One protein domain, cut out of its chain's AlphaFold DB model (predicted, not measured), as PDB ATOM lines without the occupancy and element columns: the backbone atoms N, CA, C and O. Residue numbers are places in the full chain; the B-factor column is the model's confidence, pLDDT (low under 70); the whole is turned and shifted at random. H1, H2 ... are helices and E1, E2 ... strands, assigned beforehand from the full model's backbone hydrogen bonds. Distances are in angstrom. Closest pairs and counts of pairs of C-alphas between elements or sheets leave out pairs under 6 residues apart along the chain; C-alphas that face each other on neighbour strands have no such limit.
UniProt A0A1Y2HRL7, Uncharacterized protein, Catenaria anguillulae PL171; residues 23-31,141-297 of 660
ATOM      1  N   LEU A  23     -19.369 -37.288 -10.520       75.69
ATOM      2  CA  LEU A  23     -17.967 -37.519 -10.819       75.69
ATOM      3  C   LEU A  23     -17.098 -37.363  -9.572       75.69
ATOM      4  O   LEU A  23     -16.269 -38.226  -9.329       75.69
ATOM      5  N   ALA A  24     -17.292 -36.332  -8.748       72.12
ATOM      6  CA  ALA A  24     -16.511 -36.178  -7.520       72.12
ATOM      7  C   ALA A  24     -16.635 -37.403  -6.597       72.12
ATOM      8  O   ALA A  24     -15.636 -37.868  -6.051       72.12
ATOM      9  N   THR A  25     -17.845 -37.955  -6.444       73.12
ATOM     10  CA  THR A  25     -18.069 -39.201  -5.690       73.12
ATOM     11  C   THR A  25     -17.365 -40.385  -6.342       73.12
ATOM     12  O   THR A  25     -16.717 -41.157  -5.642       73.12
ATOM     13  N   PHE A  26     -17.455 -40.512  -7.667       79.94
ATOM     14  CA  PHE A  26     -16.772 -41.562  -8.418       79.94
ATOM     15  C   PHE A  26     -15.250 -41.465  -8.258       79.94
ATOM     16  O   PHE A  26     -14.639 -42.403  -7.767       79.94
ATOM     17  N   LEU A  27     -14.644 -40.318  -8.570       78.31
ATOM     18  CA  LEU A  27     -13.201 -40.073  -8.477       78.31
ATOM     19  C   LEU A  27     -12.653 -40.361  -7.077       78.31
ATOM     20  O   LEU A  27     -11.580 -40.940  -6.944       78.31
ATOM     21  N   LYS A  28     -13.406 -40.014  -6.028       75.00
ATOM     22  CA  LYS A  28     -13.028 -40.305  -4.638       75.00
ATOM     23  C   LYS A  28     -12.842 -41.795  -4.352       75.00
ATOM     24  O   LYS A  28     -12.015 -42.115  -3.507       75.00
ATOM     25  N   LEU A  29     -13.579 -42.678  -5.029       75.25
ATOM     26  CA  LEU A  29     -13.447 -44.134  -4.876       75.25
ATOM     27  C   LEU A  29     -12.173 -44.689  -5.525       75.25
ATOM     28  O   LEU A  29     -11.741 -45.778  -5.164       75.25
ATOM     29  N   TRP A  30     -11.587 -43.951  -6.470       77.25
ATOM     30  CA  TRP A  30     -10.400 -44.364  -7.224       77.25
ATOM     31  C   TRP A  30      -9.103 -43.750  -6.706       77.25
ATOM     32  O   TRP A  30      -8.019 -44.150  -7.124       77.25
ATOM     33  N   LEU A  31      -9.190 -42.781  -5.793       75.94
ATOM     34  CA  LEU A  31      -7.996 -42.201  -5.196       75.94
ATOM     35  C   LEU A  31      -7.289 -43.207  -4.272       75.94
ATOM     36  O   LEU A  31      -7.958 -44.019  -3.631       75.94
ATOM     37  N   GLN A 141     -20.142 -32.412 -16.975       77.56
ATOM     38  CA  GLN A 141     -20.246 -30.979 -17.206       77.56
ATOM     39  C   GLN A 141     -18.847 -30.388 -17.256       77.56
ATOM     40  O   GLN A 141     -18.083 -30.544 -16.310       77.56
ATOM     41  N   THR A 142     -18.526 -29.626 -18.308       79.00
ATOM     42  CA  THR A 142     -17.202 -28.985 -18.441       79.00
ATOM     43  C   THR A 142     -16.773 -28.293 -17.141       79.00
ATOM     44  O   THR A 142     -15.643 -28.448 -16.703       79.00
ATOM     45  N   PHE A 143     -17.697 -27.593 -16.478       81.12
ATOM     46  CA  PHE A 143     -17.539 -27.125 -15.103       81.12
ATOM     47  C   PHE A 143     -18.762 -27.592 -14.311       81.12
ATOM     48  O   PHE A 143     -19.867 -27.419 -14.822       81.12
ATOM     49  N   PRO A 144     -18.608 -28.155 -13.101       85.75
ATOM     50  CA  PRO A 144     -17.397 -28.209 -12.272       85.75
ATOM     51  C   PRO A 144     -16.501 -29.445 -12.473       85.75
ATOM     52  O   PRO A 144     -15.503 -29.585 -11.764       85.75
ATOM     53  N   ASP A 145     -16.840 -30.372 -13.368       86.38
ATOM     54  CA  ASP A 145     -16.176 -31.680 -13.393       86.38
ATOM     55  C   ASP A 145     -14.709 -31.612 -13.832       86.38
ATOM     56  O   ASP A 145     -13.886 -32.374 -13.323       86.38
ATOM     57  N   PHE A 146     -14.339 -30.628 -14.660       90.44
ATOM     58  CA  PHE A 146     -12.939 -30.307 -14.951       90.44
ATOM     59  C   PHE A 146     -12.108 -30.071 -13.685       90.44
ATOM     60  O   PHE A 146     -11.009 -30.613 -13.565       90.44
ATOM     61  N   PHE A 147     -12.617 -29.281 -12.735       93.12
ATOM     62  CA  PHE A 147     -11.871 -28.973 -11.515       93.12
ATOM     63  C   PHE A 147     -11.642 -30.238 -10.695       93.12
ATOM     64  O   PHE A 147     -10.528 -30.478 -10.241       93.12
ATOM     65  N   HIS A 148     -12.655 -31.097 -10.582       91.56
ATOM     66  CA  HIS A 148     -12.500 -32.389  -9.920       91.56
ATOM     67  C   HIS A 148     -11.507 -33.301 -10.645       91.56
ATOM     68  O   HIS A 148     -10.735 -33.992  -9.987       91.56
ATOM     69  N   LEU A 149     -11.489 -33.284 -11.978       92.62
ATOM     70  CA  LEU A 149     -10.559 -34.073 -12.779       92.62
ATOM     71  C   LEU A 149      -9.102 -33.608 -12.597       92.62
ATOM     72  O   LEU A 149      -8.216 -34.427 -12.366       92.62
ATOM     73  N   VAL A 150      -8.850 -32.296 -12.618       95.69
ATOM     74  CA  VAL A 150      -7.527 -31.713 -12.319       95.69
ATOM     75  C   VAL A 150      -7.074 -32.080 -10.912       95.69
ATOM     76  O   VAL A 150      -5.945 -32.528 -10.713       95.69
ATOM     77  N   MET A 151      -7.972 -31.942  -9.939       95.44
ATOM     78  CA  MET A 151      -7.693 -32.291  -8.551       95.44
ATOM     79  C   MET A 151      -7.427 -33.785  -8.381       95.44
ATOM     80  O   MET A 151      -6.526 -34.165  -7.637       95.44
ATOM     81  N   TYR A 152      -8.135 -34.637  -9.120       93.56
ATOM     82  CA  TYR A 152      -7.854 -36.064  -9.169       93.56
ATOM     83  C   TYR A 152      -6.455 -36.352  -9.718       93.56
ATOM     84  O   TYR A 152      -5.729 -37.133  -9.112       93.56
ATOM     85  N   PHE A 153      -6.026 -35.707 -10.807       95.56
ATOM     86  CA  PHE A 153      -4.673 -35.910 -11.344       95.56
ATOM     87  C   PHE A 153      -3.570 -35.419 -10.407       95.56
ATOM     88  O   PHE A 153      -2.546 -36.087 -10.279       95.56
ATOM     89  N   ILE A 154      -3.807 -34.333  -9.668       95.69
ATOM     90  CA  ILE A 154      -2.898 -33.911  -8.596       95.69
ATOM     91  C   ILE A 154      -2.834 -34.978  -7.494       95.69
ATOM     92  O   ILE A 154      -1.751 -35.427  -7.130       95.69
ATOM     93  N   ARG A 155      -3.984 -35.439  -6.991       92.38
ATOM     94  CA  ARG A 155      -4.063 -36.394  -5.868       92.38
ATOM     95  C   ARG A 155      -3.651 -37.821  -6.238       92.38
ATOM     96  O   ARG A 155      -3.231 -38.576  -5.368       92.38
ATOM     97  N   SER A 156      -3.748 -38.192  -7.509       92.38
ATOM     98  CA  SER A 156      -3.254 -39.467  -8.038       92.38
ATOM     99  C   SER A 156      -1.792 -39.405  -8.463       92.38
ATOM    100  O   SER A 156      -1.228 -40.458  -8.707       92.38
ATOM    101  N   GLY A 157      -1.168 -38.223  -8.533       93.38
ATOM    102  CA  GLY A 157       0.233 -38.064  -8.936       93.38
ATOM    103  C   GLY A 157       0.472 -38.060 -10.449       93.38
ATOM    104  O   GLY A 157       1.621 -38.007 -10.874       93.38
ATOM    105  N   ASN A 158      -0.575 -38.104 -11.277       94.75
ATOM    106  CA  ASN A 158      -0.463 -38.268 -12.726       94.75
ATOM    107  C   ASN A 158      -0.182 -36.931 -13.447       94.75
ATOM    108  O   ASN A 158      -1.094 -36.276 -13.961       94.75
ATOM    109  N   SER A 159       1.091 -36.522 -13.482       96.38
ATOM    110  CA  SER A 159       1.540 -35.248 -14.067       96.38
ATOM    111  C   SER A 159       1.207 -35.099 -15.552       96.38
ATOM    112  O   SER A 159       0.822 -34.014 -15.981       96.38
ATOM    113  N   ASP A 160       1.281 -36.177 -16.329       96.06
ATOM    114  CA  ASP A 160       1.031 -36.131 -17.774       96.06
ATOM    115  C   ASP A 160      -0.441 -35.838 -18.077       96.06
ATOM    116  O   ASP A 160      -0.770 -34.993 -18.914       96.06
ATOM    117  N   ARG A 161      -1.353 -36.503 -17.353       95.31
ATOM    118  CA  ARG A 161      -2.796 -36.262 -17.477       95.31
ATOM    119  C   ARG A 161      -3.188 -34.902 -16.932       95.31
ATOM    120  O   ARG A 161      -4.081 -34.270 -17.496       95.31
ATOM    121  N   LEU A 162      -2.504 -34.417 -15.899       97.19
ATOM    122  CA  LEU A 162      -2.665 -33.047 -15.430       97.19
ATOM    123  C   LEU A 162      -2.280 -32.044 -16.527       97.19
ATOM    124  O   LEU A 162      -3.084 -31.170 -16.844       97.19
ATOM    125  N   ALA A 163      -1.111 -32.205 -17.153       97.50
ATOM    126  CA  ALA A 163      -0.625 -31.318 -18.212       97.50
ATOM    127  C   ALA A 163      -1.593 -31.283 -19.402       97.50
ATOM    128  O   ALA A 163      -2.006 -30.212 -19.848       97.50
ATOM    129  N   GLN A 164      -2.022 -32.463 -19.855       96.19
ATOM    130  CA  GLN A 164      -3.008 -32.619 -20.920       96.19
ATOM    131  C   GLN A 164      -4.331 -31.909 -20.581       96.19
ATOM    132  O   GLN A 164      -4.859 -31.150 -21.393       96.19
ATOM    133  N   SER A 165      -4.849 -32.109 -19.367       95.62
ATOM    134  CA  SER A 165      -6.127 -31.530 -18.931       95.62
ATOM    135  C   SER A 165      -6.064 -30.013 -18.785       95.62
ATOM    136  O   SER A 165      -6.993 -29.318 -19.194       95.62
ATOM    137  N   LEU A 166      -4.969 -29.483 -18.231       96.69
ATOM    138  CA  LEU A 166      -4.752 -28.042 -18.120       96.69
ATOM    139  C   LEU A 166      -4.611 -27.402 -19.503       96.69
ATOM    140  O   LEU A 166      -5.241 -26.380 -19.753       96.69
ATOM    141  N   SER A 167      -3.872 -28.030 -20.423       96.31
ATOM    142  CA  SER A 167      -3.742 -27.554 -21.806       96.31
ATOM    143  C   SER A 167      -5.104 -27.435 -22.493       96.31
ATOM    144  O   SER A 167      -5.419 -26.394 -23.074       96.31
ATOM    145  N   HIS A 168      -5.946 -28.468 -22.395       93.94
ATOM    146  CA  HIS A 168      -7.297 -28.435 -22.963       93.94
ATOM    147  C   HIS A 168      -8.170 -27.353 -22.331       93.94
ATOM    148  O   HIS A 168      -8.830 -26.588 -23.036       93.94
ATOM    149  N   ALA A 169      -8.158 -27.248 -21.003       91.00
ATOM    150  CA  ALA A 169      -8.984 -26.275 -20.302       91.00
ATOM    151  C   ALA A 169      -8.564 -24.831 -20.564       91.00
ATOM    152  O   ALA A 169      -9.435 -23.980 -20.735       91.00
ATOM    153  N   LEU A 170      -7.263 -24.554 -20.657       93.44
ATOM    154  CA  LEU A 170      -6.752 -23.236 -21.030       93.44
ATOM    155  C   LEU A 170      -7.043 -22.910 -22.498       93.44
ATOM    156  O   LEU A 170      -7.374 -21.769 -22.805       93.44
ATOM    157  N   GLY A 171      -7.022 -23.904 -23.391       92.50
ATOM    158  CA  GLY A 171      -7.476 -23.735 -24.773       92.50
ATOM    159  C   GLY A 171      -8.972 -23.414 -24.877       92.50
ATOM    160  O   GLY A 171      -9.382 -22.615 -25.716       92.50
ATOM    161  N   MET A 172      -9.799 -24.000 -24.005       88.81
ATOM    162  CA  MET A 172     -11.248 -23.763 -23.974       88.81
ATOM    163  C   MET A 172     -11.646 -22.476 -23.245       88.81
ATOM    164  O   MET A 172     -12.580 -21.793 -23.664       88.81
ATOM    165  N   LYS A 173     -10.978 -22.164 -22.133       89.50
ATOM    166  CA  LYS A 173     -11.193 -20.968 -21.315       89.50
ATOM    167  C   LYS A 173      -9.847 -20.345 -20.937       89.50
ATOM    168  O   LYS A 173      -9.393 -20.520 -19.804       89.50
ATOM    169  N   PRO A 174      -9.259 -19.528 -21.828       90.25
ATOM    170  CA  PRO A 174      -8.006 -18.820 -21.551       90.25
ATOM    171  C   PRO A 174      -8.073 -17.952 -20.288       90.25
ATOM    172  O   PRO A 174      -7.086 -17.802 -19.575       90.25
ATOM    173  N   ASN A 175      -9.267 -17.454 -19.949       87.62
ATOM    174  CA  ASN A 175      -9.512 -16.653 -18.749       87.62
ATOM    175  C   ASN A 175      -9.241 -17.401 -17.431       87.62
ATOM    176  O   ASN A 175      -9.136 -16.748 -16.399       87.62
ATOM    177  N   LEU A 176      -9.112 -18.734 -17.441       88.19
ATOM    178  CA  LEU A 176      -8.665 -19.493 -16.268       88.19
ATOM    179  C   LEU A 176      -7.212 -19.178 -15.891       88.19
ATOM    180  O   LEU A 176      -6.876 -19.259 -14.714       88.19
ATOM    181  N   ALA A 177      -6.368 -18.820 -16.867       87.56
ATOM    182  CA  ALA A 177      -4.996 -18.370 -16.618       87.56
ATOM    183  C   ALA A 177      -4.911 -16.904 -16.182       87.56
ATOM    184  O   ALA A 177      -3.872 -16.466 -15.690       87.56
ATOM    185  N   LEU A 178      -5.990 -16.143 -16.368       84.19
ATOM    186  CA  LEU A 178      -6.070 -14.754 -15.944       84.19
ATOM    187  C   LEU A 178      -6.505 -14.669 -14.477       84.19
ATOM    188  O   LEU A 178      -7.202 -15.539 -13.953       84.19
ATOM    189  N   ASP A 179      -6.189 -13.544 -13.841       80.31
ATOM    190  CA  ASP A 179      -6.508 -13.256 -12.437       80.31
ATOM    191  C   ASP A 179      -8.012 -13.098 -12.137       80.31
ATOM    192  O   ASP A 179      -8.385 -12.650 -11.057       80.31
ATOM    193  N   TYR A 180      -8.900 -13.456 -13.064       81.62
ATOM    194  CA  TYR A 180     -10.349 -13.334 -12.898       81.62
ATOM    195  C   TYR A 180     -10.984 -14.564 -12.246       81.62
ATOM    196  O   TYR A 180     -12.007 -14.439 -11.577       81.62
ATOM    197  N   CYS A 181     -10.391 -15.756 -12.395       88.62
ATOM    198  CA  CYS A 181     -10.920 -16.965 -11.764       88.62
ATOM    199  C   CYS A 181     -10.466 -17.035 -10.303       88.62
ATOM    200  O   CYS A 181      -9.480 -17.690  -9.958       88.62
ATOM    201  N   ARG A 182     -11.172 -16.288  -9.455       93.31
ATOM    202  CA  ARG A 182     -10.865 -16.106  -8.039       93.31
ATOM    203  C   ARG A 182     -12.019 -16.599  -7.189       93.31
ATOM    204  O   ARG A 182     -13.150 -16.165  -7.376       93.31
ATOM    205  N   LEU A 183     -11.716 -17.469  -6.235       92.25
ATOM    206  CA  LEU A 183     -12.667 -17.922  -5.228       92.25
ATOM    207  C   LEU A 183     -12.008 -17.861  -3.847       92.25
ATOM    208  O   LEU A 183     -10.776 -17.925  -3.747       92.25
ATOM    209  N   PRO A 184     -12.807 -17.727  -2.779       92.81
ATOM    210  CA  PRO A 184     -12.323 -17.991  -1.433       92.81
ATOM    211  C   PRO A 184     -11.760 -19.417  -1.313       92.81
ATOM    212  O   PRO A 184     -12.157 -20.316  -2.066       92.81
ATOM    213  N   ILE A 185     -10.876 -19.653  -0.339       91.06
ATOM    214  CA  ILE A 185     -10.334 -20.992  -0.064       91.06
ATOM    215  C   ILE A 185     -11.467 -21.971   0.261       91.06
ATOM    216  O   ILE A 185     -11.407 -23.108  -0.203       91.06
ATOM    217  N   SER A 186     -12.525 -21.548   0.969       90.31
ATOM    218  CA  SER A 186     -13.727 -22.388   1.161       90.31
ATOM    219  C   SER A 186     -14.314 -22.890  -0.155       90.31
ATOM    220  O   SER A 186     -14.645 -24.069  -0.273       90.31
ATOM    221  N   GLY A 187     -14.418 -22.003  -1.147       91.94
ATOM    222  CA  GLY A 187     -14.952 -22.297  -2.470       91.94
ATOM    223  C   GLY A 187     -14.089 -23.318  -3.200       91.94
ATOM    224  O   GLY A 187     -14.600 -24.305  -3.727       91.94
ATOM    225  N   TRP A 188     -12.769 -23.131  -3.169       93.81
ATOM    226  CA  TRP A 188     -11.833 -24.080  -3.766       93.81
ATOM    227  C   TRP A 188     -11.780 -25.426  -3.032       93.81
ATOM    228  O   TRP A 188     -11.632 -26.473  -3.667       93.81
ATOM    229  N   ALA A 189     -11.962 -25.429  -1.710       90.38
ATOM    230  CA  ALA A 189     -11.908 -26.635  -0.891       90.38
ATOM    231  C   ALA A 189     -12.968 -27.680  -1.270       90.38
ATOM    232  O   ALA A 189     -12.731 -28.876  -1.093       90.38
ATOM    233  N   PHE A 190     -14.095 -27.266  -1.864       88.75
ATOM    234  CA  PHE A 190     -15.090 -28.196  -2.411       88.75
ATOM    235  C   PHE A 190     -14.516 -29.110  -3.503       88.75
ATOM    236  O   PHE A 190     -14.974 -30.247  -3.644       88.75
ATOM    237  N   PHE A 191     -13.487 -28.657  -4.225       91.06
ATOM    238  CA  PHE A 191     -12.851 -29.410  -5.305       91.06
ATOM    239  C   PHE A 191     -11.640 -30.229  -4.856       91.06
ATOM    240  O   PHE A 191     -11.219 -31.102  -5.604       91.06
ATOM    241  N   MET A 192     -11.092 -30.012  -3.651       89.62
ATOM    242  CA  MET A 192      -9.774 -30.545  -3.258       89.62
ATOM    243  C   MET A 192      -9.639 -32.079  -3.303       89.62
ATOM    244  O   MET A 192      -8.524 -32.590  -3.330       89.62
ATOM    245  N   LEU A 193     -10.758 -32.818  -3.280       89.88
ATOM    246  CA  LEU A 193     -10.788 -34.285  -3.172       89.88
ATOM    247  C   LEU A 193      -9.861 -34.828  -2.055       89.88
ATOM    248  O   LEU A 193      -9.333 -35.935  -2.147       89.88
ATOM    249  N   ASP A 194      -9.671 -34.047  -0.989       88.50
ATOM    250  CA  ASP A 194      -8.746 -34.338   0.106       88.50
ATOM    251  C   ASP A 194      -9.516 -34.700   1.381       88.50
ATOM    252  O   ASP A 194     -10.483 -34.029   1.751       88.50
ATOM    253  N   ASN A 195      -9.098 -35.775   2.054       84.69
ATOM    254  CA  ASN A 195      -9.672 -36.196   3.329       84.69
ATOM    255  C   ASN A 195      -8.640 -36.314   4.460       84.69
ATOM    256  O   ASN A 195      -8.954 -36.856   5.520       84.69
ATOM    257  N   ARG A 196      -7.422 -35.795   4.280       88.12
ATOM    258  CA  ARG A 196      -6.435 -35.706   5.360       88.12
ATOM    259  C   ARG A 196      -6.970 -34.801   6.464       88.12
ATOM    260  O   ARG A 196      -7.351 -33.657   6.214       88.12
ATOM    261  N   THR A 197      -6.972 -35.301   7.700       86.75
ATOM    262  CA  THR A 197      -7.509 -34.579   8.866       86.75
ATOM    263  C   THR A 197      -6.866 -33.208   9.036       86.75
ATOM    264  O   THR A 197      -7.574 -32.242   9.288       86.75
ATOM    265  N   VAL A 198      -5.548 -33.107   8.831       87.12
ATOM    266  CA  VAL A 198      -4.792 -31.848   8.932       87.12
ATOM    267  C   VAL A 198      -5.301 -30.810   7.929       87.12
ATOM    268  O   VAL A 198      -5.599 -29.680   8.309       87.12
ATOM    269  N   VAL A 199      -5.475 -31.201   6.662       90.38
ATOM    270  CA  VAL A 199      -5.959 -30.308   5.595       90.38
ATOM    271  C   VAL A 199      -7.413 -29.908   5.847       90.38
ATOM    272  O   VAL A 199      -7.756 -28.730   5.773       90.38
ATOM    273  N   ARG A 200      -8.272 -30.861   6.227       90.00
ATOM    274  CA  ARG A 200      -9.677 -30.585   6.555       90.00
ATOM    275  C   ARG A 200      -9.828 -29.655   7.752       90.00
ATOM    276  O   ARG A 200     -10.628 -28.726   7.701       90.00
ATOM    277  N   GLN A 201      -9.079 -29.910   8.822       88.31
ATOM    278  CA  GLN A 201      -9.098 -29.084  10.024       88.31
ATOM    279  C   GLN A 201      -8.581 -27.680   9.716       88.31
ATOM    280  O   GLN A 201      -9.160 -26.713  10.201       88.31
ATOM    281  N   PHE A 202      -7.563 -27.550   8.861       87.81
ATOM    282  CA  PHE A 202      -7.137 -26.252   8.352       87.81
ATOM    283  C   PHE A 202      -8.268 -25.533   7.621       87.81
ATOM    284  O   PHE A 202      -8.605 -24.423   8.016       87.81
ATOM    285  N   VAL A 203      -8.874 -26.153   6.598       87.44
ATOM    286  CA  VAL A 203      -9.943 -25.509   5.820       87.44
ATOM    287  C   VAL A 203     -11.071 -25.092   6.764       87.44
ATOM    288  O   VAL A 203     -11.516 -23.949   6.738       87.44
ATOM    289  N   PHE A 204     -11.484 -25.971   7.675       86.38
ATOM    290  CA  PHE A 204     -12.516 -25.661   8.661       86.38
ATOM    291  C   PHE A 204     -12.142 -24.481   9.578       86.38
ATOM    292  O   PHE A 204     -12.917 -23.537   9.733       86.38
ATOM    293  N   ASN A 205     -10.941 -24.485  10.158       83.56
ATOM    294  CA  ASN A 205     -10.467 -23.398  11.018       83.56
ATOM    295  C   ASN A 205     -10.321 -22.078  10.249       83.56
ATOM    296  O   ASN A 205     -10.544 -20.997  10.786       83.56
ATOM    297  N   TYR A 206      -9.945 -22.151   8.978       81.06
ATOM    298  CA  TYR A 206      -9.754 -20.977   8.145       81.06
ATOM    299  C   TYR A 206     -11.084 -20.331   7.769       81.06
ATOM    300  O   TYR A 206     -11.289 -19.140   7.980       81.06
ATOM    301  N   THR A 207     -12.027 -21.147   7.305       81.81
ATOM    302  CA  THR A 207     -13.381 -20.700   6.960       81.81
ATOM    303  C   THR A 207     -14.158 -20.162   8.164       81.81
ATOM    304  O   THR A 207     -14.989 -19.273   8.003       81.81
ATOM    305  N   SER A 208     -13.862 -20.633   9.379       81.44
ATOM    306  CA  SER A 208     -14.515 -20.155  10.606       81.44
ATOM    307  C   SER A 208     -13.923 -18.864  11.189       81.44
ATOM    308  O   SER A 208     -14.585 -18.213  11.993       81.44
ATOM    309  N   THR A 209     -12.717 -18.443  10.787       76.38
ATOM    310  CA  THR A 209     -12.000 -17.298  11.398       76.38
ATOM    311  C   THR A 209     -12.153 -15.969  10.639       76.38
ATOM    312  O   THR A 209     -11.351 -15.055  10.820       76.38
ATOM    313  N   ALA A 210     -13.205 -15.834   9.821       57.94
ATOM    314  CA  ALA A 210     -13.612 -14.628   9.077       57.94
ATOM    315  C   ALA A 210     -12.635 -14.089   8.006       57.94
ATOM    316  O   ALA A 210     -12.997 -13.183   7.261       57.94
ATOM    317  N   ASN A 211     -11.440 -14.668   7.861       78.56
ATOM    318  CA  ASN A 211     -10.464 -14.295   6.834       78.56
ATOM    319  C   ASN A 211     -10.361 -15.386   5.767       78.56
ATOM    320  O   ASN A 211      -9.330 -16.042   5.653       78.56
ATOM    321  N   ASP A 212     -11.423 -15.606   4.996       85.25
ATOM    322  CA  ASP A 212     -11.385 -16.544   3.873       85.25
ATOM    323  C   ASP A 212     -10.764 -15.866   2.645       85.25
ATOM    324  O   ASP A 212     -11.419 -15.113   1.918       85.25
ATOM    325  N   TYR A 213      -9.454 -16.042   2.465       87.50
ATOM    326  CA  TYR A 213      -8.712 -15.317   1.439       87.50
ATOM    327  C   TYR A 213      -9.140 -15.749   0.039       87.50
ATOM    328  O   TYR A 213      -9.297 -16.928  -0.266       87.50
ATOM    329  N   ILE A 214      -9.255 -14.760  -0.840       91.75
ATOM    330  CA  ILE A 214      -9.593 -14.970  -2.241       91.75
ATOM    331  C   ILE A 214      -8.309 -15.233  -3.031       91.75
ATOM    332  O   ILE A 214      -7.507 -14.315  -3.246       91.75
ATOM    333  N   ILE A 215      -8.153 -16.466  -3.511       93.62
ATOM    334  CA  ILE A 215      -6.999 -16.916  -4.299       93.62
ATOM    335  C   ILE A 215      -7.414 -17.253  -5.733       93.62
ATOM    336  O   ILE A 215      -8.571 -17.600  -5.997       93.62
ATOM    337  N   THR A 216      -6.477 -17.120  -6.674       95.50
ATOM    338  CA  THR A 216      -6.718 -17.523  -8.066       95.50
ATOM    339  C   THR A 216      -6.732 -19.045  -8.194       95.50
ATOM    340  O   THR A 216      -6.209 -19.760  -7.335       95.50
ATOM    341  N   PHE A 217      -7.294 -19.552  -9.292       95.44
ATOM    342  CA  PHE A 217      -7.229 -20.975  -9.616       95.44
ATOM    343  C   PHE A 217      -5.780 -21.491  -9.671       95.44
ATOM    344  O   PHE A 217      -5.481 -22.530  -9.090       95.44
ATOM    345  N   ALA A 218      -4.863 -20.737 -10.288       96.75
ATOM    346  CA  ALA A 218      -3.447 -21.101 -10.354       96.75
ATOM    347  C   ALA A 218      -2.813 -21.215  -8.957       96.75
ATOM    348  O   ALA A 218      -2.188 -22.229  -8.649       96.75
ATOM    349  N   ASP A 219      -3.027 -20.217  -8.088       96.38
ATOM    350  CA  ASP A 219      -2.506 -20.223  -6.711       96.38
ATOM    351  C   ASP A 219      -3.037 -21.426  -5.914       96.38
ATOM    352  O   ASP A 219      -2.301 -22.050  -5.148       96.38
ATOM    353  N   PHE A 220      -4.310 -21.779  -6.115       96.12
ATOM    354  CA  PHE A 220      -4.926 -22.951  -5.498       96.12
ATOM    355  C   PHE A 220      -4.291 -24.269  -5.971       96.12
ATOM    356  O   PHE A 220      -4.011 -25.151  -5.151       96.12
ATOM    357  N   LEU A 221      -4.017 -24.406  -7.272       97.62
ATOM    358  CA  LEU A 221      -3.349 -25.591  -7.811       97.62
ATOM    359  C   LEU A 221      -1.905 -25.705  -7.311       97.62
ATOM    360  O   LEU A 221      -1.511 -26.786  -6.871       97.62
ATOM    361  N   PHE A 222      -1.136 -24.609  -7.313       98.19
ATOM    362  CA  PHE A 222       0.221 -24.599  -6.754       98.19
ATOM    363  C   PHE A 222       0.222 -24.996  -5.280       98.19
ATOM    364  O   PHE A 222       1.024 -25.832  -4.866       98.19
ATOM    365  N   TRP A 223      -0.710 -24.452  -4.492       96.81
ATOM    366  CA  TRP A 223      -0.840 -24.827  -3.090       96.81
ATOM    367  C   TRP A 223      -1.152 -26.312  -2.926       96.81
ATOM    368  O   TRP A 223      -0.504 -26.979  -2.125       96.81
ATOM    369  N   THR A 224      -2.069 -26.854  -3.725       96.50
ATOM    370  CA  THR A 224      -2.385 -28.283  -3.676       96.50
ATOM    371  C   THR A 224      -1.172 -29.141  -4.054       96.50
ATOM    372  O   THR A 224      -0.860 -30.090  -3.342       96.50
ATOM    373  N   ALA A 225      -0.424 -28.794  -5.106       97.56
ATOM    374  CA  ALA A 225       0.809 -29.505  -5.458       97.56
ATOM    375  C   ALA A 225       1.865 -29.448  -4.334       97.56
ATOM    376  O   ALA A 225       2.574 -30.433  -4.102       97.56
ATOM    377  N   CYS A 226       1.923 -28.339  -3.588       97.38
ATOM    378  CA  CYS A 226       2.745 -28.216  -2.385       97.38
ATOM    379  C   CYS A 226       2.256 -29.097  -1.224       97.38
ATOM    380  O   CYS A 226       3.090 -29.692  -0.548       97.38
ATOM    381  N   LEU A 227       0.941 -29.235  -1.010       96.25
ATOM    382  CA  LEU A 227       0.374 -30.188  -0.037       96.25
ATOM    383  C   LEU A 227       0.687 -31.646  -0.407       96.25
ATOM    384  O   LEU A 227       0.747 -32.514   0.466       96.25
ATOM    385  N   GLU A 228       0.884 -31.923  -1.697       95.88
ATOM    386  CA  GLU A 228       1.373 -33.212  -2.190       95.88
ATOM    387  C   GLU A 228       2.892 -33.346  -2.142       95.88
ATOM    388  O   GLU A 228       3.406 -34.419  -2.440       95.88
ATOM    389  N   TRP A 229       3.642 -32.295  -1.819       96.94
ATOM    390  CA  TRP A 229       5.103 -32.292  -1.897       96.94
ATOM    391  C   TRP A 229       5.645 -32.740  -3.265       96.94
ATOM    392  O   TRP A 229       6.687 -33.374  -3.336       96.94
ATOM    393  N   SER A 230       4.939 -32.486  -4.370       96.62
ATOM    394  CA  SER A 230       5.301 -33.037  -5.684       96.62
ATOM    395  C   SER A 230       5.833 -31.966  -6.630       96.62
ATOM    396  O   SER A 230       5.064 -31.184  -7.192       96.62
ATOM    397  N   LEU A 231       7.153 -31.962  -6.851       97.81
ATOM    398  CA  LEU A 231       7.785 -31.081  -7.836       97.81
ATOM    399  C   LEU A 231       7.261 -31.312  -9.271       97.81
ATOM    400  O   LEU A 231       6.946 -30.320  -9.921       97.81
ATOM    401  N   PRO A 232       7.085 -32.553  -9.774       97.81
ATOM    402  CA  PRO A 232       6.550 -32.763 -11.123       97.81
ATOM    403  C   PRO A 232       5.169 -32.131 -11.340       97.81
ATOM    404  O   PRO A 232       4.935 -31.494 -12.363       97.81
ATOM    405  N   LEU A 233       4.266 -32.252 -10.359       97.94
ATOM    406  CA  LEU A 233       2.943 -31.621 -10.434       97.94
ATOM    407  C   LEU A 233       3.058 -30.094 -10.407       97.94
ATOM    408  O   LEU A 233       2.390 -29.418 -11.186       97.94
ATOM    409  N   PHE A 234       3.928 -29.561  -9.544       98.44
ATOM    410  CA  PHE A 234       4.182 -28.126  -9.451       98.44
ATOM    411  C   PHE A 234       4.689 -27.554 -10.784       98.44
ATOM    412  O   PHE A 234       4.140 -26.566 -11.264       98.44
ATOM    413  N   LEU A 235       5.665 -28.209 -11.423       98.44
ATOM    414  CA  LEU A 235       6.237 -27.775 -12.702       98.44
ATOM    415  C   LEU A 235       5.230 -27.834 -13.855       98.44
ATOM    416  O   LEU A 235       5.237 -26.958 -14.712       98.44
ATOM    417  N   VAL A 236       4.329 -28.821 -13.874       98.44
ATOM    418  CA  VAL A 236       3.241 -28.872 -14.867       98.44
ATOM    419  C   VAL A 236       2.296 -27.676 -14.717       98.44
ATOM    420  O   VAL A 236       1.890 -27.073 -15.711       98.44
ATOM    421  N   ILE A 237       1.961 -27.303 -13.481       98.44
ATOM    422  CA  ILE A 237       1.126 -26.127 -13.204       98.44
ATOM    423  C   ILE A 237       1.893 -24.850 -13.572       98.44
ATOM    424  O   ILE A 237       1.332 -23.956 -14.202       98.44
ATOM    425  N   GLU A 238       3.187 -24.775 -13.262       98.06
ATOM    426  CA  GLU A 238       4.048 -23.659 -13.663       98.06
ATOM    427  C   GLU A 238       4.122 -23.513 -15.181       98.06
ATOM    428  O   GLU A 238       4.011 -22.405 -15.695       98.06
ATOM    429  N   GLN A 239       4.246 -24.614 -15.915       98.00
ATOM    430  CA  GLN A 239       4.255 -24.594 -17.371       98.00
ATOM    431  C   GLN A 239       2.915 -24.101 -17.938       98.00
ATOM    432  O   GLN A 239       2.903 -23.348 -18.911       98.00
ATOM    433  N   ALA A 240       1.795 -24.496 -17.328       97.25
ATOM    434  CA  ALA A 240       0.460 -24.109 -17.775       97.25
ATOM    435  C   ALA A 240       0.127 -22.634 -17.476       97.25
ATOM    436  O   ALA A 240      -0.480 -21.961 -18.307       97.25
ATOM    437  N   PHE A 241       0.519 -22.122 -16.305       97.06
ATOM    438  CA  PHE A 241       0.151 -20.776 -15.838       97.06
ATOM    439  C   PHE A 241       1.293 -19.751 -15.904       97.06
ATOM    440  O   PHE A 241       1.051 -18.557 -15.743       97.06
ATOM    441  N   GLY A 242       2.523 -20.184 -16.155       96.38
ATOM    442  CA  GLY A 242       3.719 -19.355 -16.267       96.38
ATOM    443  C   GLY A 242       4.478 -19.143 -14.950       96.38
ATOM    444  O   GLY A 242       3.900 -19.001 -13.870       96.38
ATOM    445  N   TYR A 243       5.803 -19.003 -15.073       97.38
ATOM    446  CA  TYR A 243       6.746 -18.758 -13.968       97.38
ATOM    447  C   TYR A 243       6.367 -17.560 -13.079       97.38
ATOM    448  O   TYR A 243       6.530 -17.600 -11.861       97.38
ATOM    449  N   GLN A 244       5.814 -16.483 -13.654       96.56
ATOM    450  CA  GLN A 244       5.424 -15.298 -12.876       96.56
ATOM    451  C   GLN A 244       4.297 -15.595 -11.878       96.56
ATOM    452  O   GLN A 244       4.316 -15.070 -10.765       96.56
ATOM    453  N   ASN A 245       3.354 -16.473 -12.239       96.00
ATOM    454  CA  ASN A 245       2.296 -16.904 -11.332       96.00
ATOM    455  C   ASN A 245       2.857 -17.786 -10.209       96.00
ATOM    456  O   ASN A 245       2.522 -17.559  -9.048       96.00
ATOM    457  N   ALA A 246       3.787 -18.698 -10.513       97.62
ATOM    458  CA  ALA A 246       4.488 -19.487  -9.493       97.62
ATOM    459  C   ALA A 246       5.277 -18.592  -8.516       97.62
ATOM    460  O   ALA A 246       5.197 -18.747  -7.294       97.62
ATOM    461  N   LYS A 247       5.988 -17.583  -9.030       97.19
ATOM    462  CA  LYS A 247       6.725 -16.611  -8.213       97.19
ATOM    463  C   LYS A 247       5.799 -15.751  -7.347       97.19
ATOM    464  O   LYS A 247       6.069 -15.534  -6.167       97.19
ATOM    465  N   ARG A 248       4.672 -15.287  -7.892       95.69
ATOM    466  CA  ARG A 248       3.650 -14.581  -7.107       95.69
ATOM    467  C   ARG A 248       3.084 -15.472  -6.001       95.69
ATOM    468  O   ARG A 248       2.956 -15.017  -4.864       95.69
ATOM    469  N   PHE A 249       2.799 -16.733  -6.317       96.25
ATOM    470  CA  PHE A 249       2.315 -17.713  -5.354       96.25
ATOM    471  C   PHE A 249       3.311 -17.925  -4.205       96.25
ATOM    472  O   PHE A 249       2.908 -17.889  -3.046       96.25
ATOM    473  N   THR A 250       4.613 -18.078  -4.469       96.62
ATOM    474  CA  THR A 250       5.613 -18.242  -3.391       96.62
ATOM    475  C   THR A 250       5.756 -17.001  -2.507       96.62
ATOM    476  O   THR A 250       5.908 -17.128  -1.286       96.62
ATOM    477  N   HIS A 251       5.626 -15.795  -3.070       94.62
ATOM    478  CA  HIS A 251       5.539 -14.568  -2.275       94.62
ATOM    479  C   HIS A 251       4.301 -14.578  -1.367       94.62
ATOM    480  O   HIS A 251       4.386 -14.279  -0.173       94.62
ATOM    481  N   TYR A 252       3.152 -14.979  -1.911       92.50
ATOM    482  CA  TYR A 252       1.916 -15.121  -1.149       92.50
ATOM    483  C   TYR A 252       2.039 -16.178  -0.040       92.50
ATOM    484  O   TYR A 252       1.697 -15.906   1.112       92.50
ATOM    485  N   LEU A 253       2.623 -17.337  -0.348       94.00
ATOM    486  CA  LEU A 253       2.896 -18.418   0.597       94.00
ATOM    487  C   LEU A 253       3.831 -17.968   1.730       94.00
ATOM    488  O   LEU A 253       3.589 -18.295   2.888       94.00
ATOM    489  N   SER A 254       4.849 -17.152   1.429       92.56
ATOM    490  CA  SER A 254       5.762 -16.575   2.433       92.56
ATOM    491  C   SER A 254       5.029 -15.682   3.448       92.56
ATOM    492  O   SER A 254       5.394 -15.614   4.628       92.56
ATOM    493  N   ASN A 255       3.976 -14.993   3.001       91.12
ATOM    494  CA  ASN A 255       3.195 -14.071   3.821       91.12
ATOM    495  C   ASN A 255       2.033 -14.768   4.552       91.12
ATOM    496  O   ASN A 255       1.714 -14.408   5.693       91.12
ATOM    497  N   SER A 256       1.446 -15.803   3.948       89.88
ATOM    498  CA  SER A 256       0.352 -16.593   4.515       89.88
ATOM    499  C   SER A 256       0.879 -17.639   5.503       89.88
ATOM    500  O   SER A 256       1.258 -18.745   5.126       89.88
ATOM    501  N   SER A 257       0.854 -17.310   6.805       86.69
ATOM    502  CA  SER A 257       1.204 -18.273   7.873       86.69
ATOM    503  C   SER A 257       0.383 -19.538   7.753       86.69
ATOM    504  O   SER A 257       0.886 -20.619   8.008       86.69
ATOM    505  N   VAL A 258      -0.895 -19.389   7.417       86.50
ATOM    506  CA  VAL A 258      -1.833 -20.492   7.530       86.50
ATOM    507  C   VAL A 258      -1.571 -21.510   6.421       86.50
ATOM    508  O   VAL A 258      -1.371 -22.675   6.729       86.50
ATOM    509  N   MET A 259      -1.448 -21.076   5.160       90.94
ATOM    510  CA  MET A 259      -1.150 -21.986   4.043       90.94
ATOM    511  C   MET A 259       0.230 -22.631   4.157       90.94
ATOM    512  O   MET A 259       0.365 -23.819   3.862       90.94
ATOM    513  N   LEU A 260       1.233 -21.864   4.604       92.44
ATOM    514  CA  LEU A 260       2.570 -22.393   4.857       92.44
ATOM    515  C   LEU A 260       2.542 -23.424   5.988       92.44
ATOM    516  O   LEU A 260       3.102 -24.500   5.824       92.44
ATOM    517  N   ASN A 261       1.854 -23.144   7.099       90.69
ATOM    518  CA  ASN A 261       1.724 -24.094   8.203       90.69
ATOM    519  C   ASN A 261       1.016 -25.373   7.754       90.69
ATOM    520  O   ASN A 261       1.485 -26.450   8.081       90.69
ATOM    521  N   THR A 262      -0.047 -25.293   6.948       91.88
ATOM    522  CA  THR A 262      -0.731 -26.496   6.439       91.88
ATOM    523  C   THR A 262       0.155 -27.322   5.533       91.88
ATOM    524  O   THR A 262       0.196 -28.539   5.673       91.88
ATOM    525  N   MET A 263       0.887 -26.666   4.630       94.44
ATOM    526  CA  MET A 263       1.908 -27.331   3.830       94.44
ATOM    527  C   MET A 263       2.887 -28.056   4.750       94.44
ATOM    528  O   MET A 263       3.024 -29.271   4.661       94.44
ATOM    529  N   VAL A 264       3.485 -27.345   5.699       94.25
ATOM    530  CA  VAL A 264       4.472 -27.885   6.637       94.25
ATOM    531  C   VAL A 264       3.898 -29.012   7.508       94.25
ATOM    532  O   VAL A 264       4.574 -30.013   7.707       94.25
ATOM    533  N   ASP A 265       2.647 -28.936   7.953       91.50
ATOM    534  CA  ASP A 265       2.010 -29.984   8.759       91.50
ATOM    535  C   ASP A 265       1.796 -31.287   7.972       91.50
ATOM    536  O   ASP A 265       1.812 -32.371   8.562       91.50
ATOM    537  N   THR A 266       1.677 -31.217   6.640       94.12
ATOM    538  CA  THR A 266       1.655 -32.416   5.777       94.12
ATOM    539  C   THR A 266       3.037 -33.053   5.568       94.12
ATOM    540  O   THR A 266       3.108 -34.171   5.057       94.12
ATOM    541  N   LEU A 267       4.145 -32.430   6.019       93.56
ATOM    542  CA  LEU A 267       5.480 -33.071   6.014       93.56
ATOM    543  C   LEU A 267       5.490 -34.371   6.806       93.56
ATOM    544  O   LEU A 267       6.241 -35.290   6.479       93.56
ATOM    545  N   GLY A 268       4.662 -34.457   7.847       88.75
ATOM    546  CA  GLY A 268       4.574 -35.648   8.676       88.75
ATOM    547  C   GLY A 268       4.088 -36.881   7.914       88.75
ATOM    548  O   GLY A 268       4.393 -37.998   8.325       88.75
ATOM    549  N   ASP A 269       3.389 -36.688   6.797       88.56
ATOM    550  CA  ASP A 269       2.890 -37.774   5.957       88.56
ATOM    551  C   ASP A 269       3.919 -38.193   4.885       88.56
ATOM    552  O   ASP A 269       3.759 -39.226   4.235       88.56
ATOM    553  N   CYS A 270       5.003 -37.424   4.710       91.31
ATOM    554  CA  CYS A 270       6.045 -37.684   3.721       91.31
ATOM    555  C   CYS A 270       7.116 -38.642   4.251       91.31
ATOM    556  O   CYS A 270       7.833 -38.351   5.210       91.31
ATOM    557  N   THR A 271       7.306 -39.762   3.557       88.81
ATOM    558  CA  THR A 271       8.410 -40.699   3.823       88.81
ATOM    559  C   THR A 271       9.583 -40.523   2.860       88.81
ATOM    560  O   THR A 271      10.721 -40.805   3.230       88.81
ATOM    561  N   ASN A 272       9.335 -40.030   1.642       94.56
ATOM    562  CA  ASN A 272      10.372 -39.825   0.638       94.56
ATOM    563  C   ASN A 272      11.065 -38.463   0.822       94.56
ATOM    564  O   ASN A 272      10.444 -37.409   0.678       94.56
ATOM    565  N   VAL A 273      12.365 -38.504   1.121       95.81
ATOM    566  CA  VAL A 273      13.195 -37.315   1.355       95.81
ATOM    567  C   VAL A 273      13.413 -36.516   0.075       95.81
ATOM    568  O   VAL A 273      13.214 -35.304   0.073       95.81
ATOM    569  N   ASP A 274      13.790 -37.182  -1.017       96.56
ATOM    570  CA  ASP A 274      14.146 -36.524  -2.277       96.56
ATOM    571  C   ASP A 274      12.975 -35.742  -2.861       96.56
ATOM    572  O   ASP A 274      13.160 -34.632  -3.358       96.56
ATOM    573  N   ARG A 275      11.760 -36.273  -2.717       95.25
ATOM    574  CA  ARG A 275      10.507 -35.610  -3.080       95.25
ATOM    575  C   ARG A 275      10.377 -34.236  -2.418       95.25
ATOM    576  O   ARG A 275      10.240 -33.222  -3.103       95.25
ATOM    577  N   VAL A 276      10.458 -34.207  -1.086       96.69
ATOM    578  CA  VAL A 276      10.318 -32.978  -0.291       96.69
ATOM    579  C   VAL A 276      11.454 -32.009  -0.597       96.69
ATOM    580  O   VAL A 276      11.215 -30.830  -0.855       96.69
ATOM    581  N   MET A 277      12.690 -32.508  -0.596       97.25
ATOM    582  CA  MET A 277      13.874 -31.677  -0.788       97.25
ATOM    583  C   MET A 277      13.935 -31.076  -2.193       97.25
ATOM    584  O   MET A 277      14.341 -29.928  -2.337       97.25
ATOM    585  N   SER A 278      13.504 -31.806  -3.225       97.56
ATOM    586  CA  SER A 278      13.466 -31.288  -4.597       97.56
ATOM    587  C   SER A 278      12.469 -30.140  -4.731       97.56
ATOM    588  O   SER A 278      12.827 -29.091  -5.264       97.56
ATOM    589  N   LEU A 279      11.258 -30.289  -4.179       97.81
ATOM    590  CA  LEU A 279      10.281 -29.202  -4.173       97.81
ATOM    591  C   LEU A 279      10.776 -28.000  -3.355       97.81
ATOM    592  O   LEU A 279      10.686 -26.871  -3.823       97.81
ATOM    593  N   LEU A 280      11.333 -28.211  -2.156       97.06
ATOM    594  CA  LEU A 280      11.833 -27.104  -1.331       97.06
ATOM    595  C   LEU A 280      12.990 -26.355  -1.983       97.06
ATOM    596  O   LEU A 280      13.017 -25.125  -1.910       97.06
ATOM    597  N   ARG A 281      13.936 -27.056  -2.619       96.81
ATOM    598  CA  ARG A 281      15.011 -26.405  -3.379       96.81
ATOM    599  C   ARG A 281      14.429 -25.549  -4.489       96.81
ATOM    600  O   ARG A 281      14.764 -24.378  -4.542       96.81
ATOM    601  N   HIS A 282      13.500 -26.081  -5.278       97.75
ATOM    602  CA  HIS A 282      12.849 -25.312  -6.332       97.75
ATOM    603  C   HIS A 282      12.132 -24.064  -5.783       97.75
ATOM    604  O   HIS A 282      12.392 -22.942  -6.214       97.75
ATOM    605  N   LEU A 283      11.312 -24.220  -4.739       97.12
ATOM    606  CA  LEU A 283      10.602 -23.097  -4.123       97.12
ATOM    607  C   LEU A 283      11.561 -22.035  -3.561       97.12
ATOM    608  O   LEU A 283      11.318 -20.845  -3.727       97.12
ATOM    609  N   THR A 284      12.637 -22.437  -2.882       95.56
ATOM    610  CA  THR A 284      13.546 -21.504  -2.188       95.56
ATOM    611  C   THR A 284      14.630 -20.914  -3.089       95.56
ATOM    612  O   THR A 284      14.963 -19.743  -2.935       95.56
ATOM    613  N   GLN A 285      15.182 -21.696  -4.015       96.19
ATOM    614  CA  GLN A 285      16.300 -21.303  -4.877       96.19
ATOM    615  C   GLN A 285      15.810 -20.686  -6.188       96.19
ATOM    616  O   GLN A 285      16.320 -19.640  -6.584       96.19
ATOM    617  N   ASP A 286      14.790 -21.277  -6.818       97.44
ATOM    618  CA  ASP A 286      14.328 -20.839  -8.141       97.44
ATOM    619  C   ASP A 286      13.212 -19.787  -8.044       97.44
ATOM    620  O   ASP A 286      13.105 -18.906  -8.901       97.44
ATOM    621  N   LEU A 287      12.388 -19.850  -6.989       97.00
ATOM    622  CA  LEU A 287      11.219 -18.979  -6.801       97.00
ATOM    623  C   LEU A 287      11.335 -17.982  -5.628       97.00
ATOM    624  O   LEU A 287      10.422 -17.184  -5.434       97.00
ATOM    625  N   ASP A 288      12.455 -17.961  -4.892       95.94
ATOM    626  CA  ASP A 288      12.706 -17.069  -3.733       95.94
ATOM    627  C   ASP A 288      11.637 -17.184  -2.618       95.94
ATOM    628  O   ASP A 288      11.256 -16.194  -1.987       95.94
ATOM    629  N   LEU A 289      11.138 -18.398  -2.341       94.81
ATOM    630  CA  LEU A 289      10.316 -18.663  -1.156       94.81
ATOM    631  C   LEU A 289      11.127 -18.353   0.104       94.81
ATOM    632  O   LEU A 289      12.107 -19.029   0.428       94.81
ATOM    633  N   ARG A 290      10.652 -17.381   0.884       92.44
ATOM    634  CA  ARG A 290      11.241 -17.030   2.175       92.44
ATOM    635  C   ARG A 290      10.408 -17.636   3.282       92.44
ATOM    636  O   ARG A 290       9.376 -17.094   3.675       92.44
ATOM    637  N   VAL A 291      10.885 -18.757   3.811       86.94
ATOM    638  CA  VAL A 291      10.274 -19.381   4.985       86.94
ATOM    639  C   VAL A 291      10.359 -18.394   6.143       86.94
ATOM    640  O   VAL A 291      11.443 -18.020   6.599       86.94
ATOM    641  N   ASN A 292       9.202 -17.926   6.603       84.50
ATOM    642  CA  ASN A 292       9.142 -16.997   7.713       84.50
ATOM    643  C   ASN A 292       9.493 -17.735   9.010       84.50
ATOM    644  O   ASN A 292       8.632 -18.342   9.641       84.50
ATOM    645  N   VAL A 293      10.758 -17.634   9.420       76.94
ATOM    646  CA  VAL A 293      11.316 -18.284  10.620       76.94
ATOM    647  C   VAL A 293      10.571 -17.886  11.903       76.94
ATOM    648  O   VAL A 293      10.574 -18.629  12.877       76.94
ATOM    649  N   ALA A 294       9.895 -16.732  11.941       79.12
ATOM    650  CA  ALA A 294       9.080 -16.365  13.101       79.12
ATOM    651  C   ALA A 294       7.794 -17.204  13.207       79.12
ATOM    652  O   ALA A 294       7.277 -17.387  14.305       79.12
ATOM    653  N   LYS A 295       7.281 -17.699  12.074       81.94
ATOM    654  CA  LYS A 295       6.052 -18.499  11.975       81.94
ATOM    655  C   LYS A 295       6.355 -19.997  11.978       81.94
ATOM    656  O   LYS A 295       5.723 -20.740  12.717       81.94
ATOM    657  N   VAL A 296       7.350 -20.406  11.193       86.06
ATOM    658  CA  VAL A 296       7.831 -21.787  11.081       86.06
ATOM    659  C   VAL A 296       9.337 -21.780  11.339       86.06
ATOM    660  O   VAL A 296      10.125 -21.657  10.400       86.06
ATOM    661  N   PRO A 297       9.765 -21.826  12.612       81.25
ATOM    662  CA  PRO A 297      11.174 -21.671  12.952       81.25
ATOM    663  C   PRO A 297      12.040 -22.828  12.458       81.25
ATOM    664  O   PRO A 297      13.199 -22.601  12.116       81.25
TER     665      PRO A 297
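Overview. This is residues 23 to 31 and 141 to 297 of the 660 residues of an uncharacterized protein of Catenaria anguillulae PL171 (UniProt A0A1Y2HRL7). This is a rounded cluster of helices with H6 at its core: H2, H3, H6 and H7 form an up-and-down bundle, and H1 lies alongside H2 on the outside. H8 and H9 meet at a corner and both pack on H6, H5 lies side by side with H9, H10 packs on H7, and a tiny two-stranded ribbon of E1 and E2, with short H4 after E1, sits by the first residues of H6. The printed part has 166 residues with ten named helices and two named strands, in the order H1, H2, H3, E1, H4, H5, E2, H6, H7, H8, H9, H10; the sheet, of order E1 - E2, is antiparallel. The class is mostly helix, and the whole is compact, with a radius of gyration of the C-alphas of 15.0 A and spans of 44 by 33 by 33 A.

Along the chain. H1, residues 23 to 30, begins with C-alpha 23 at (-17.967, -37.519, -10.819). After the cut come H2, residues 142 to 156 and 20.3 A long, and H3, residues 159 to 172 and 19.8 A long. E1 is residues 182 to 184, and H4, residues 185 to 189, follows directly. H5 is residues 197 to 208 and 16.1 A long. E2, residues 214 to 216, is followed directly by H6, residues 217 to 227 and 15.3 A long, with C-alpha 217 at (-7.229, -20.975, -9.616). H7 is residues 231 to 241, 15.1 A long; H8 is residues 243 to 255, 18.7 A; H9 is residues 257 to 269, 19.7 A. H10, residues 273 to 286, measures 19.1 A and ends with C-alpha 286 at (14.328, -20.839, -8.141).

Arrangement. H2, H3, H6 and H7 are a bundle, up and down, each helix running against the one before it. H2 and H3 are a helical hairpin with a shallow tilt of 19 degrees; their closest C-alphas, Phe 153 and Leu 162, are 5.4 A apart. H6 and H7 are another, at 6 degrees, with the C-alphas of Ala 225 and Phe 234 closest at 5.4 A. H3 touches H7 the same way at a shallow tilt of 12 degrees, closest at the C-alphas of Ser 159 and Leu 233, 5.3 A. H1 touches H2, closest at the C-alphas of Ala 24 and His 148, 6.0 A. H8 touches H6 with residues 245 to 249 alone, at a steep tilt of 64 degrees; the C-alphas of Asp 219 and Phe 249 are closest at 5.6 A. H9 touches H6 at a steep tilt of 39 degrees, closest at the C-alphas of Leu 227 and Met 263, 5.0 A. H8 and H9 only just touch, only at the corner, with 3 pairs of C-alphas within 8 A; the closest are those of Leu 253 and Leu 260, 5.8 A. H5 touches H9, opposite ways at a shallow tilt of 15 degrees, closest at the C-alphas of Val 199 and Thr 262, 6.5 A. H4 touches H5, closest at the C-alphas of Ser 186 and Thr 207, 6.0 A. H10 touches H7 at a tilt of 37 degrees, only just steep, closest at the C-alphas of Leu 231 and Leu 279, 4.8 A. E1 and E2 are antiparallel, with N 183 and O 215 within hydrogen-bond range at 3.2 A and N 215 and O 183 at 3.0 A. Every O i to N i+4 pair is within range in H3, H4, H5, H6, H7, H8 and H10; in H1 it is 2 of 4, in H2 10 of 11, in H9 6 of 9.

Size, cuts and confidence. The two C-alphas farthest apart, those of Gln 141 and Ala 294, are 44.6 A apart. Residues 32 to 140 are not printed, and C-alphas 31 and 141 are 20.5 A apart across the cut. Of the links that are printed whole, none is long. The mean pLDDT of the printed part is 90.9, and residue 210 is under 70.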